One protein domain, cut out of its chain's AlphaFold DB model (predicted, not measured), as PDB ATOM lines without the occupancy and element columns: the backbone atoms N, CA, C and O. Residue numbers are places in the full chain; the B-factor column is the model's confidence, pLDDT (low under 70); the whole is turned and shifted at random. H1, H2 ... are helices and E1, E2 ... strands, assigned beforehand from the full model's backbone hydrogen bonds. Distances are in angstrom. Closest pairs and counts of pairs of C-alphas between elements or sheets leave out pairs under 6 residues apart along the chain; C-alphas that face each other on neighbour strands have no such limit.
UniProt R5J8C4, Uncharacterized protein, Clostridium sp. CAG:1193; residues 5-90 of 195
ATOM      1  N   TYR A   5     114.012 191.867 256.751       97.50
ATOM      2  CA  TYR A   5     112.932 191.205 256.034       97.50
ATOM      3  C   TYR A   5     112.276 192.175 255.072       97.50
ATOM      4  O   TYR A   5     111.879 193.275 255.468       97.50
ATOM      5  N   VAL A   6     112.096 191.755 253.827       98.00
ATOM      6  CA  VAL A   6     111.505 192.606 252.797       98.00
ATOM      7  C   VAL A   6     110.387 191.877 252.077       98.00
ATOM      8  O   VAL A   6     110.636 190.845 251.463       98.00
ATOM      9  N   ASN A   7     109.177 192.439 252.107       97.56
ATOM     10  CA  ASN A   7     108.090 192.009 251.232       97.56
ATOM     11  C   ASN A   7     108.080 192.856 249.952       97.56
ATOM     12  O   ASN A   7     107.695 194.028 249.987       97.56
ATOM     13  N   CYS A   8     108.494 192.266 248.833       96.88
ATOM     14  CA  CYS A   8     108.498 192.919 247.527       96.88
ATOM     15  C   CYS A   8     107.540 192.195 246.584       96.88
ATOM     16  O   CYS A   8     107.781 191.041 246.225       96.88
ATOM     17  N   GLY A   9     106.446 192.846 246.186       94.88
ATOM     18  CA  GLY A   9     105.435 192.243 245.314       94.88
ATOM     19  C   GLY A   9     104.808 190.955 245.860       94.88
ATOM     20  O   GLY A   9     104.326 190.144 245.075       94.88
ATOM     21  N   GLY A  10     104.847 190.740 247.179       96.38
ATOM     22  CA  GLY A  10     104.355 189.528 247.832       96.38
ATOM     23  C   GLY A  10     105.383 188.403 247.958       96.38
ATOM     24  O   GLY A  10     105.043 187.334 248.462       96.38
ATOM     25  N   ASN A  11     106.629 188.611 247.531       96.81
ATOM     26  CA  ASN A  11     107.727 187.692 247.809       96.81
ATOM     27  C   ASN A  11     108.518 188.187 249.024       96.81
ATOM     28  O   ASN A  11     109.107 189.275 248.990       96.81
ATOM     29  N   LEU A  12     108.524 187.394 250.094       97.94
ATOM     30  CA  LEU A  12     109.265 187.710 251.306       97.94
ATOM     31  C   LEU A  12     110.704 187.205 251.215       97.94
ATOM     32  O   LEU A  12     110.959 186.003 251.104       97.94
ATOM     33  N   MET A  13     111.632 188.144 251.348       97.19
ATOM     34  CA  MET A  13     113.075 187.927 251.311       97.19
ATOM     35  C   MET A  13     113.712 188.258 252.660       97.19
ATOM     36  O   MET A  13     113.187 189.073 253.425       97.19
ATOM     37  N   ILE A  14     114.866 187.644 252.913       97.25
ATOM     38  CA  ILE A  14     115.701 187.864 254.092       97.25
ATOM     39  C   ILE A  14     117.100 188.303 253.648       97.25
ATOM     40  O   ILE A  14     117.628 187.773 252.675       97.25
ATOM     41  N   PHE A  15     117.676 189.271 254.354       97.12
ATOM     42  CA  PHE A  15     119.033 189.783 254.142       97.12
ATOM     43  C   PHE A  15     119.752 189.889 255.487       97.12
ATOM     44  O   PHE A  15     119.116 190.119 256.517       97.12
ATOM     45  N   GLU A  16     121.075 189.800 255.497       95.06
ATOM     46  CA  GLU A  16     121.882 189.879 256.717       95.06
ATOM     47  C   GLU A  16     122.021 191.320 257.226       95.06
ATOM     48  O   GLU A  16     122.241 191.560 258.418       95.06
ATOM     49  N   SER A  17     121.898 192.310 256.335       95.94
ATOM     50  CA  SER A  17     122.044 193.722 256.696       95.94
ATOM     51  C   SER A  17     121.270 194.671 255.783       95.94
ATOM     52  O   SER A  17     120.999 194.379 254.624       95.94
ATOM     53  N   LYS A  18     120.995 195.889 256.275       96.69
ATOM     54  CA  LYS A  18     120.376 196.949 255.453       96.69
ATOM     55  C   LYS A  18     121.247 197.369 254.279       96.69
ATOM     56  O   LYS A  18     120.716 197.817 253.270       96.69
ATOM     57  N   LYS A  19     122.570 197.262 254.429       95.88
ATOM     58  CA  LYS A  19     123.507 197.561 253.351       95.88
ATOM     59  C   LYS A  19     123.324 196.560 252.215       95.88
ATOM     60  O   LYS A  19     123.093 196.980 251.096       95.88
ATOM     61  N   GLU A  20     123.338 195.270 252.533       97.06
ATOM     62  CA  GLU A  20     123.084 194.210 251.554       97.06
ATOM     63  C   GLU A  20     121.713 194.374 250.887       97.06
ATOM     64  O   GLU A  20     121.611 194.307 249.666       97.06
ATOM     65  N   THR A  21     120.670 194.681 251.668       97.75
ATOM     66  CA  THR A  21     119.347 194.993 251.112       97.75
ATOM     67  C   THR A  21     119.420 196.149 250.111       97.75
ATOM     68  O   THR A  21     118.854 196.062 249.027       97.75
ATOM     69  N   MET A  22     120.112 197.242 250.452       97.75
ATOM     70  CA  MET A  22     120.269 198.381 249.546       97.75
ATOM     71  C   MET A  22     121.047 198.015 248.282       97.75
ATOM     72  O   MET A  22     120.589 198.379 247.204       97.75
ATOM     73  N   ASP A  23     122.160 197.291 248.409       98.00
ATOM     74  CA  ASP A  23     122.992 196.869 247.278       98.00
ATOM     75  C   ASP A  23     122.166 196.010 246.295       98.00
ATOM     76  O   ASP A  23     122.161 196.275 245.092       98.00
ATOM     77  N   PHE A  24     121.373 195.060 246.811       98.00
ATOM     78  CA  PHE A  24     120.460 194.237 246.010       98.00
ATOM     79  C   PHE A  24     119.411 195.075 245.263       98.00
ATOM     80  O   PHE A  24     119.259 194.957 244.047       98.00
ATOM     81  N   PHE A  25     118.679 195.950 245.965       98.06
ATOM     82  CA  PHE A  25     117.627 196.740 245.315       98.06
ATOM     83  C   PHE A  25     118.183 197.817 244.383       98.06
ATOM     84  O   PHE A  25     117.509 198.172 243.419       98.06
ATOM     85  N   GLU A  26     119.397 198.318 244.614       97.81
ATOM     86  CA  GLU A  26     120.084 199.206 243.674       97.81
ATOM     87  C   GLU A  26     120.366 198.494 242.346       97.81
ATOM     88  O   GLU A  26     120.067 199.049 241.285       97.81
ATOM     89  N   GLU A  27     120.832 197.242 242.387       97.62
ATOM     90  CA  GLU A  27     120.993 196.410 241.191       97.62
ATOM     91  C   GLU A  27     119.657 196.194 240.468       97.62
ATOM     92  O   GLU A  27     119.554 196.464 239.268       97.62
ATOM     93  N   CYS A  28     118.595 195.821 241.190       97.00
ATOM     94  CA  CYS A  28     117.266 195.663 240.592       97.00
ATOM     95  C   CYS A  28     116.751 196.961 239.940       97.00
ATOM     96  O   CYS A  28     116.145 196.921 238.870       97.00
ATOM     97  N   ILE A  29     117.007 198.128 240.541       97.44
ATOM     98  CA  ILE A  29     116.622 199.437 239.982       97.44
ATOM     99  C   ILE A  29     117.372 199.738 238.680       97.44
ATOM    100  O   ILE A  29     116.801 200.370 237.790       97.44
ATOM    101  N   MET A  30     118.639 199.332 238.571       96.31
ATOM    102  CA  MET A  30     119.441 199.528 237.358       96.31
ATOM    103  C   MET A  30     119.013 198.600 236.217       96.31
ATOM    104  O   MET A  30     119.117 198.987 235.055       96.31
ATOM    105  N   MET A  31     118.530 197.402 236.550       96.00
ATOM    106  CA  MET A  31     118.200 196.352 235.581       96.00
ATOM    107  C   MET A  31     116.735 196.354 235.126       96.00
ATOM    108  O   MET A  31     116.408 195.693 234.141       96.00
ATOM    109  N   CYS A  32     115.854 197.082 235.813       94.12
ATOM    110  CA  CYS A  32     114.419 197.102 235.530       94.12
ATOM    111  C   CYS A  32     113.909 198.503 235.162       94.12
ATOM    112  O   CYS A  32     114.502 199.528 235.498       94.12
ATOM    113  N   GLU A  33     112.744 198.554 234.515       92.19
ATOM    114  CA  GLU A  33     112.057 199.794 234.140       92.19
ATOM    115  C   GLU A  33     110.597 199.798 234.623       92.19
ATOM    116  O   GLU A  33     110.075 198.805 235.134       92.19
ATOM    117  N   GLY A  34     109.924 200.945 234.493       93.94
ATOM    118  CA  GLY A  34     108.501 201.084 234.807       93.94
ATOM    119  C   GLY A  34     108.135 200.736 236.256       93.94
ATOM    120  O   GLY A  34     108.836 201.108 237.199       93.94
ATOM    121  N   SER A  35     107.014 200.030 236.426       92.00
ATOM    122  CA  SER A  35     106.437 199.711 237.744       92.00
ATOM    123  C   SER A  35     107.314 198.791 238.605       92.00
ATOM    124  O   SER A  35     107.241 198.838 239.832       92.00
ATOM    125  N   GLU A  36     108.167 197.961 238.000       93.19
ATOM    126  CA  GLU A  36     109.137 197.142 238.737       93.19
ATOM    127  C   GLU A  36     110.211 198.013 239.375       93.19
ATOM    128  O   GLU A  36     110.451 197.930 240.580       93.19
ATOM    129  N   ARG A  37     110.783 198.930 238.590       95.81
ATOM    130  CA  ARG A  37     111.763 199.894 239.091       95.81
ATOM    131  C   ARG A  37     111.197 200.755 240.220       95.81
ATOM    132  O   ARG A  37     111.914 201.044 241.177       95.81
ATOM    133  N   GLU A  38     109.931 201.160 240.123       95.25
ATOM    134  CA  GLU A  38     109.252 201.930 241.171       95.25
ATOM    135  C   GLU A  38     109.126 201.134 242.479       95.25
ATOM    136  O   GLU A  38     109.516 201.638 243.534       95.25
ATOM    137  N   ARG A  39     108.686 199.867 242.417       94.94
ATOM    138  CA  ARG A  39     108.610 198.978 243.593       94.94
ATOM    139  C   ARG A  39     109.964 198.825 244.288       94.94
ATOM    140  O   ARG A  39     110.062 199.032 245.498       94.94
ATOM    141  N   TYR A  40     111.019 198.543 243.524       97.56
ATOM    142  CA  TYR A  40     112.375 198.415 244.066       97.56
ATOM    143  C   TYR A  40     112.891 199.733 244.657       97.56
ATOM    144  O   TYR A  40     113.488 199.739 245.736       97.56
ATOM    145  N   SER A  41     112.594 200.864 244.009       97.19
ATOM    146  CA  SER A  41     112.952 202.199 244.508       97.19
ATOM    147  C   SER A  41     112.276 202.513 245.843       97.19
ATOM    148  O   SER A  41     112.933 203.021 246.753       97.19
ATOM    149  N   ASN A  42     110.991 202.172 245.998       96.81
ATOM    150  CA  ASN A  42     110.252 202.375 247.247       96.81
ATOM    151  C   ASN A  42     110.918 201.644 248.415       96.81
ATOM    152  O   ASN A  42     111.130 202.235 249.479       96.81
ATOM    153  N   ILE A  43     111.316 200.389 248.202       97.94
ATOM    154  CA  ILE A  43     112.038 199.613 249.211       97.94
ATOM    155  C   ILE A  43     113.400 200.247 249.498       97.94
ATOM    156  O   ILE A  43     113.693 200.536 250.660       97.94
ATOM    157  N   TYR A  44     114.204 200.519 248.466       98.25
ATOM    158  CA  TYR A  44     115.542 201.098 248.618       98.25
ATOM    159  C   TYR A  44     115.518 202.387 249.453       98.25
ATOM    160  O   TYR A  44     116.257 202.516 250.433       98.25
ATOM    161  N   PHE A  45     114.628 203.333 249.132       97.94
ATOM    162  CA  PHE A  45     114.521 204.590 249.878       97.94
ATOM    163  C   PHE A  45     113.933 204.404 251.288       97.94
ATOM    164  O   PHE A  45     114.336 205.110 252.221       97.94
ATOM    165  N   SER A  46     113.039 203.432 251.486       97.62
ATOM    166  CA  SER A  46     112.520 203.067 252.812       97.62
ATOM    167  C   SER A  46     113.625 202.513 253.719       97.62
ATOM    168  O   SER A  46     113.753 202.936 254.871       97.62
ATOM    169  N   VAL A  47     114.498 201.653 253.190       97.75
ATOM    170  CA  VAL A  47     115.672 201.144 253.914       97.75
ATOM    171  C   VAL A  47     116.662 202.276 254.189       97.75
ATOM    172  O   VAL A  47     117.070 202.472 255.336       97.75
ATOM    173  N   LYS A  48     116.981 203.087 253.170       97.50
ATOM    174  CA  LYS A  48     117.921 204.215 253.267       97.50
ATOM    175  C   LYS A  48     117.521 205.230 254.340       97.50
ATOM    176  O   LYS A  48     118.364 205.668 255.119       97.50
ATOM    177  N   SER A  49     116.237 205.576 254.418       97.69
ATOM    178  CA  SER A  49     115.704 206.495 255.439       97.69
ATOM    179  C   SER A  49     115.734 205.923 256.860       97.69
ATOM    180  O   SER A  49     115.622 206.675 257.824       97.69
ATOM    181  N   ASN A  50     115.934 204.611 257.004       97.12
ATOM    182  CA  ASN A  50     115.927 203.901 258.278       97.12
ATOM    183  C   ASN A  50     117.275 203.235 258.607       97.12
ATOM    184  O   ASN A  50     117.310 202.393 259.504       97.12
ATOM    185  N   LEU A  51     118.380 203.601 257.942       94.44
ATOM    186  CA  LEU A  51     119.700 202.971 258.120       94.44
ATOM    187  C   LEU A  51     120.132 202.865 259.589       94.44
ATOM    188  O   LEU A  51     120.483 201.781 260.047       94.44
ATOM    189  N   ASN A  52     119.993 203.960 260.337       93.88
ATOM    190  CA  ASN A  52     120.453 204.082 261.724       93.88
ATOM    191  C   ASN A  52     119.345 203.829 262.765       93.88
ATOM    192  O   ASN A  52     119.413 204.346 263.875       93.88
ATOM    193  N   THR A  53     118.293 203.102 262.392       95.69
ATOM    194  CA  THR A  53     117.173 202.744 263.285       95.69
ATOM    195  C   THR A  53     117.154 201.241 263.561       95.69
ATOM    196  O   THR A  53     117.812 200.481 262.856       95.69
ATOM    197  N   ASP A  54     116.316 200.778 264.484       93.88
ATOM    198  CA  ASP A  54     116.116 199.338 264.719       93.88
ATOM    199  C   ASP A  54     115.054 198.712 263.795       93.88
ATOM    200  O   ASP A  54     114.695 197.545 263.946       93.88
ATOM    201  N   LYS A  55     114.532 199.461 262.810       95.81
ATOM    202  CA  LYS A  55     113.549 198.933 261.856       95.81
ATOM    203  C   LYS A  55     114.180 197.848 260.981       95.81
ATOM    204  O   LYS A  55     115.194 198.091 260.327       95.81
ATOM    205  N   ARG A  56     113.541 196.675 260.945       96.19
ATOM    206  CA  ARG A  56     114.017 195.474 260.233       96.19
ATOM    207  C   ARG A  56     113.082 194.981 259.126       96.19
ATOM    208  O   ARG A  56     113.500 194.149 258.336       96.19
ATOM    209  N   CYS A  57     111.855 195.492 259.050       96.94
ATOM    210  CA  CYS A  57     110.857 195.077 258.064       96.94
ATOM    211  C   CYS A  57     110.539 196.208 257.084       96.94
ATOM    212  O   CYS A  57     110.265 197.340 257.500       96.94
ATOM    213  N   PHE A  58     110.570 195.901 255.790       97.62
ATOM    214  CA  PHE A  58     110.356 196.846 254.700       97.62
ATOM    215  C   PHE A  58     109.448 196.249 253.624       97.62
ATOM    216  O   PHE A  58     109.405 195.043 253.414       97.62
ATOM    217  N   THR A  59     108.715 197.103 252.919       96.50
ATOM    218  CA  THR A  59     107.823 196.675 251.840       96.50
ATOM    219  C   THR A  59     107.736 197.745 250.761       96.50
ATOM    220  O   THR A  59     107.945 198.928 251.040       96.50
ATOM    221  N   ASP A  60     107.421 197.322 249.540       94.56
ATOM    222  CA  ASP A  60     107.029 198.188 248.425       94.56
ATOM    223  C   ASP A  60     105.589 198.726 248.543       94.56
ATOM    224  O   ASP A  60     105.146 199.477 247.677       94.56
ATOM    225  N   GLY A  61     104.869 198.360 249.610       91.62
ATOM    226  CA  GLY A  61     103.456 198.673 249.827       91.62
ATOM    227  C   GLY A  61     102.542 197.457 249.671       91.62
ATOM    228  O   GLY A  61     101.352 197.552 249.978       91.62
ATOM    229  N   THR A  62     103.075 196.308 249.243       93.25
ATOM    230  CA  THR A  62     102.319 195.055 249.203       93.25
ATOM    231  C   THR A  62     102.048 194.561 250.622       93.25
ATOM    232  O   THR A  62     102.967 194.274 251.387       93.25
ATOM    233  N   SER A  63     100.769 194.455 250.986       86.12
ATOM    234  CA  SER A  63     100.359 194.051 252.336       86.12
ATOM    235  C   SER A  63     100.462 192.547 252.578       86.12
ATOM    236  O   SER A  63     100.781 192.137 253.686       86.12
ATOM    237  N   HIS A  64     100.204 191.735 251.552       93.44
ATOM    238  CA  HIS A  64     100.183 190.278 251.663       93.44
ATOM    239  C   HIS A  64     101.505 189.667 251.205       93.44
ATOM    240  O   HIS A  64     102.121 190.144 250.251       93.44
ATOM    241  N   VAL A  65     101.918 188.594 251.874       96.94
ATOM    242  CA  VAL A  65     102.996 187.710 251.425       96.94
ATOM    243  C   VAL A  65     102.350 186.494 250.763       96.94
ATOM    244  O   VAL A  65     101.449 185.873 251.324       96.94
ATOM    245  N   TYR A  66     102.786 186.175 249.550       94.19
ATOM    246  CA  TYR A  66     102.294 185.047 248.757       94.19
ATOM    247  C   TYR A  66     103.293 183.892 248.699       94.19
ATOM    248  O   TYR A  66     102.896 182.755 248.459       94.19
ATOM    249  N   THR A  67     104.585 184.175 248.876       96.25
ATOM    250  CA  THR A  67     105.639 183.159 248.855       96.25
ATOM    251  C   THR A  67     106.886 183.635 249.596       96.25
ATOM    252  O   THR A  67     107.101 184.834 249.797       96.25
ATOM    253  N   SER A  68     107.720 182.678 249.982       96.88
ATOM    254  CA  SER A  68     109.058 182.906 250.509       96.88
ATOM    255  C   SER A  68     109.944 181.687 250.257       96.88
ATOM    256  O   SER A  68     109.455 180.571 250.079       96.88
ATOM    257  N   LYS A  69     111.261 181.909 250.265       95.00
ATOM    258  CA  LYS A  69     112.285 180.851 250.321       95.00
ATOM    259  C   LYS A  69     112.951 180.743 251.697       95.00
ATOM    260  O   LYS A  69     113.923 180.011 251.841       95.00
ATOM    261  N   ILE A  70     112.475 181.511 252.675       95.94
ATOM    262  CA  ILE A  70     113.000 181.484 254.038       95.94
ATOM    263  C   ILE A  70     112.670 180.131 254.664       95.94
ATOM    264  O   ILE A  70     111.529 179.678 254.609       95.94
ATOM    265  N   ASP A  71     113.673 179.508 255.274       94.50
ATOM    266  CA  ASP A  71     113.498 178.255 255.994       94.50
ATOM    267  C   ASP A  71     112.851 178.518 257.368       94.50
ATOM    268  O   ASP A  71     113.439 179.269 258.156       94.50
ATOM    269  N   PRO A  72     111.673 177.951 257.696       94.62
ATOM    270  CA  PRO A  72     110.992 178.204 258.972       94.62
ATOM    271  C   PRO A  72     111.838 177.856 260.209       94.62
ATOM    272  O   PRO A  72     111.703 178.503 261.255       94.62
ATOM    273  N   ASP A  73     112.745 176.886 260.093       93.50
ATOM    274  CA  ASP A  73     113.630 176.464 261.185       93.50
ATOM    275  C   ASP A  73     114.773 177.453 261.443       93.50
ATOM    276  O   ASP A  73     115.315 177.503 262.547       93.50
ATOM    277  N   SER A  74     115.091 178.311 260.468       93.25
ATOM    278  CA  SER A  74     116.110 179.361 260.611       93.25
ATOM    279  C   SER A  74     115.634 180.582 261.407       93.25
ATOM    280  O   SER A  74     116.444 181.428 261.779       93.25
ATOM    281  N   ILE A  75     114.329 180.676 261.668       94.44
ATOM    282  CA  ILE A  75     113.688 181.827 262.303       94.44
ATOM    283  C   ILE A  75     113.599 181.601 263.811       94.44
ATOM    284  O   ILE A  75     113.071 180.588 264.265       94.44
ATOM    285  N   ASP A  76     114.088 182.541 264.617       94.50
ATOM    286  CA  ASP A  76     113.900 182.485 266.070       94.50
ATOM    287  C   ASP A  76     112.535 183.063 266.512       94.50
ATOM    288  O   ASP A  76     111.773 183.623 265.721       94.50
ATOM    289  N   TYR A  77     112.204 182.924 267.798       94.19
ATOM    290  CA  TYR A  77     110.946 183.431 268.364       94.19
ATOM    291  C   TYR A  77     110.745 184.946 268.160       94.19
ATOM    292  O   TYR A  77     109.631 185.408 267.900       94.19
ATOM    293  N   TYR A  78     111.812 185.742 268.281       93.88
ATOM    294  CA  TYR A  78     111.728 187.195 268.130       93.88
ATOM    295  C   TYR A  78     111.507 187.585 266.671       93.88
ATOM    296  O   TYR A  78     110.760 188.521 266.380       93.88
ATOM    297  N   GLU A  79     112.141 186.865 265.755       94.94
ATOM    298  CA  GLU A  79     111.965 187.048 264.320       94.94
ATOM    299  C   GLU A  79     110.566 186.644 263.866       94.94
ATOM    300  O   GLU A  79     109.928 187.394 263.129       94.94
ATOM    301  N   GLU A  80     110.026 185.543 264.384       96.31
ATOM    302  CA  GLU A  80     108.636 185.165 264.138       96.31
ATOM    303  C   GLU A  80     107.666 186.245 264.647       96.31
ATOM    304  O   GLU A  80     106.766 186.667 263.919       96.31
ATOM    305  N   SER A  81     107.873 186.773 265.860       96.31
ATOM    306  CA  SER A  81     107.053 187.873 266.392       96.31
ATOM    307  C   SER A  81     107.120 189.130 265.515       96.31
ATOM    308  O   SER A  81     106.120 189.843 265.363       96.31
ATOM    309  N   LEU A  82     108.291 189.420 264.946       95.12
ATOM    310  CA  LEU A  82     108.501 190.543 264.039       95.12
ATOM    311  C   LEU A  82     107.742 190.341 262.716       95.12
ATOM    312  O   LEU A  82     107.078 191.275 262.255       95.12
ATOM    313  N   LEU A  83     107.802 189.138 262.135       96.31
ATOM    314  CA  LEU A  83     107.070 188.769 260.919       96.31
ATOM    315  C   LEU A  83     105.554 188.828 261.131       96.31
ATOM    316  O   LEU A  83     104.858 189.458 260.332       96.31
ATOM    317  N   ARG A  84     105.057 188.294 262.254       96.69
ATOM    318  CA  ARG A  84     103.634 188.358 262.629       96.69
ATOM    319  C   ARG A  84     103.145 189.798 262.708       96.69
ATOM    320  O   ARG A  84     102.110 190.134 262.143       96.69
ATOM    321  N   THR A  85     103.912 190.666 263.364       95.88
ATOM    322  CA  THR A  85     103.535 192.078 263.547       95.88
ATOM    323  C   THR A  85     103.595 192.866 262.239       95.88
ATOM    324  O   THR A  85     102.773 193.751 262.014       95.88
ATOM    325  N   SER A  86     104.577 192.576 261.383       95.19
ATOM    326  CA  SER A  86     104.851 193.390 260.193       95.19
ATOM    327  C   SER A  86     104.072 192.942 258.960       95.19
ATOM    328  O   SER A  86     103.712 193.781 258.138       95.19
ATOM    329  N   TYR A  87     103.831 191.638 258.825       96.06
ATOM    330  CA  TYR A  87     103.268 191.026 257.620       96.06
ATOM    331  C   TYR A  87     102.099 190.077 257.903       96.06
ATOM    332  O   TYR A  87     101.503 189.573 256.959       96.06
ATOM    333  N   GLY A  88     101.762 189.826 259.172       95.81
ATOM    334  CA  GLY A  88     100.673 188.916 259.529       95.81
ATOM    335  C   GLY A  88     100.971 187.445 259.251       95.81
ATOM    336  O   GLY A  88     100.027 186.675 259.133       95.81
ATOM    337  N   ILE A  89     102.248 187.065 259.144       95.94
ATOM    338  CA  ILE A  89     102.667 185.686 258.857       95.94
ATOM    339  C   ILE A  89     103.482 185.089 259.999       95.94
ATOM    340  O   ILE A  89     104.083 185.815 260.795       95.94
ATOM    341  N   ASP A  90     103.586 183.769 260.018       96.06
ATOM    342  CA  ASP A  90     104.387 183.017 260.969       96.06
ATOM    343  C   ASP A  90     105.155 181.837 260.362       96.06
ATOM    344  O   ASP A  90     105.250 181.688 259.145       96.06
TER     345      ASP A  90
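Overview. This is residues 5 to 90 of the 195 residues of an uncharacterized protein of Clostridium sp. CAG:1193 (UniProt R5J8C4). A small three-stranded sheet lies between the helical hairpin H1 and H2 on one face and the short helix H3 on the other, three layers. A long link, residues 60 to 76, wraps round to H3, its residues 67 to 68 pairing parallel with residues 11 to 12 of E2. The 86 printed residues run E1 E2 H1 H2 E3 H3; the sheet E2 E1 E3 and the class are mixed. The whole is compact, radius of gyration of the C-alphas 12.6 A, spanning 37 by 29 by 18 A.

Along the chain. E1, residues 5 to 8, begins with C-alpha 5 at (112.932, 191.205, 256.034). E2 is residues 11 to 15; H1, 18 to 31, 20.0 A; H2, 34 to 49, 22.5 A; E3, 57 to 59. H3, 77 to 87, ends with C-alpha 87 at (103.268, 191.026, 257.620).

Arrangement. Hairpin E1 and E2 is antiparallel, N 6 and O 13 at 2.9 A; E1 and E3 are parallel, N 7 and O 58 at 2.9 A. H1 and H2 touch, closest C-alphas Ile 29 and Arg 37 at 5.0 A. In H1, H2 and H3 every O i to N i+4 pair is within hydrogen-bond range.

Size, cuts and confidence. The printed part has no cut, and no printed residue is under 70 in pLDDT.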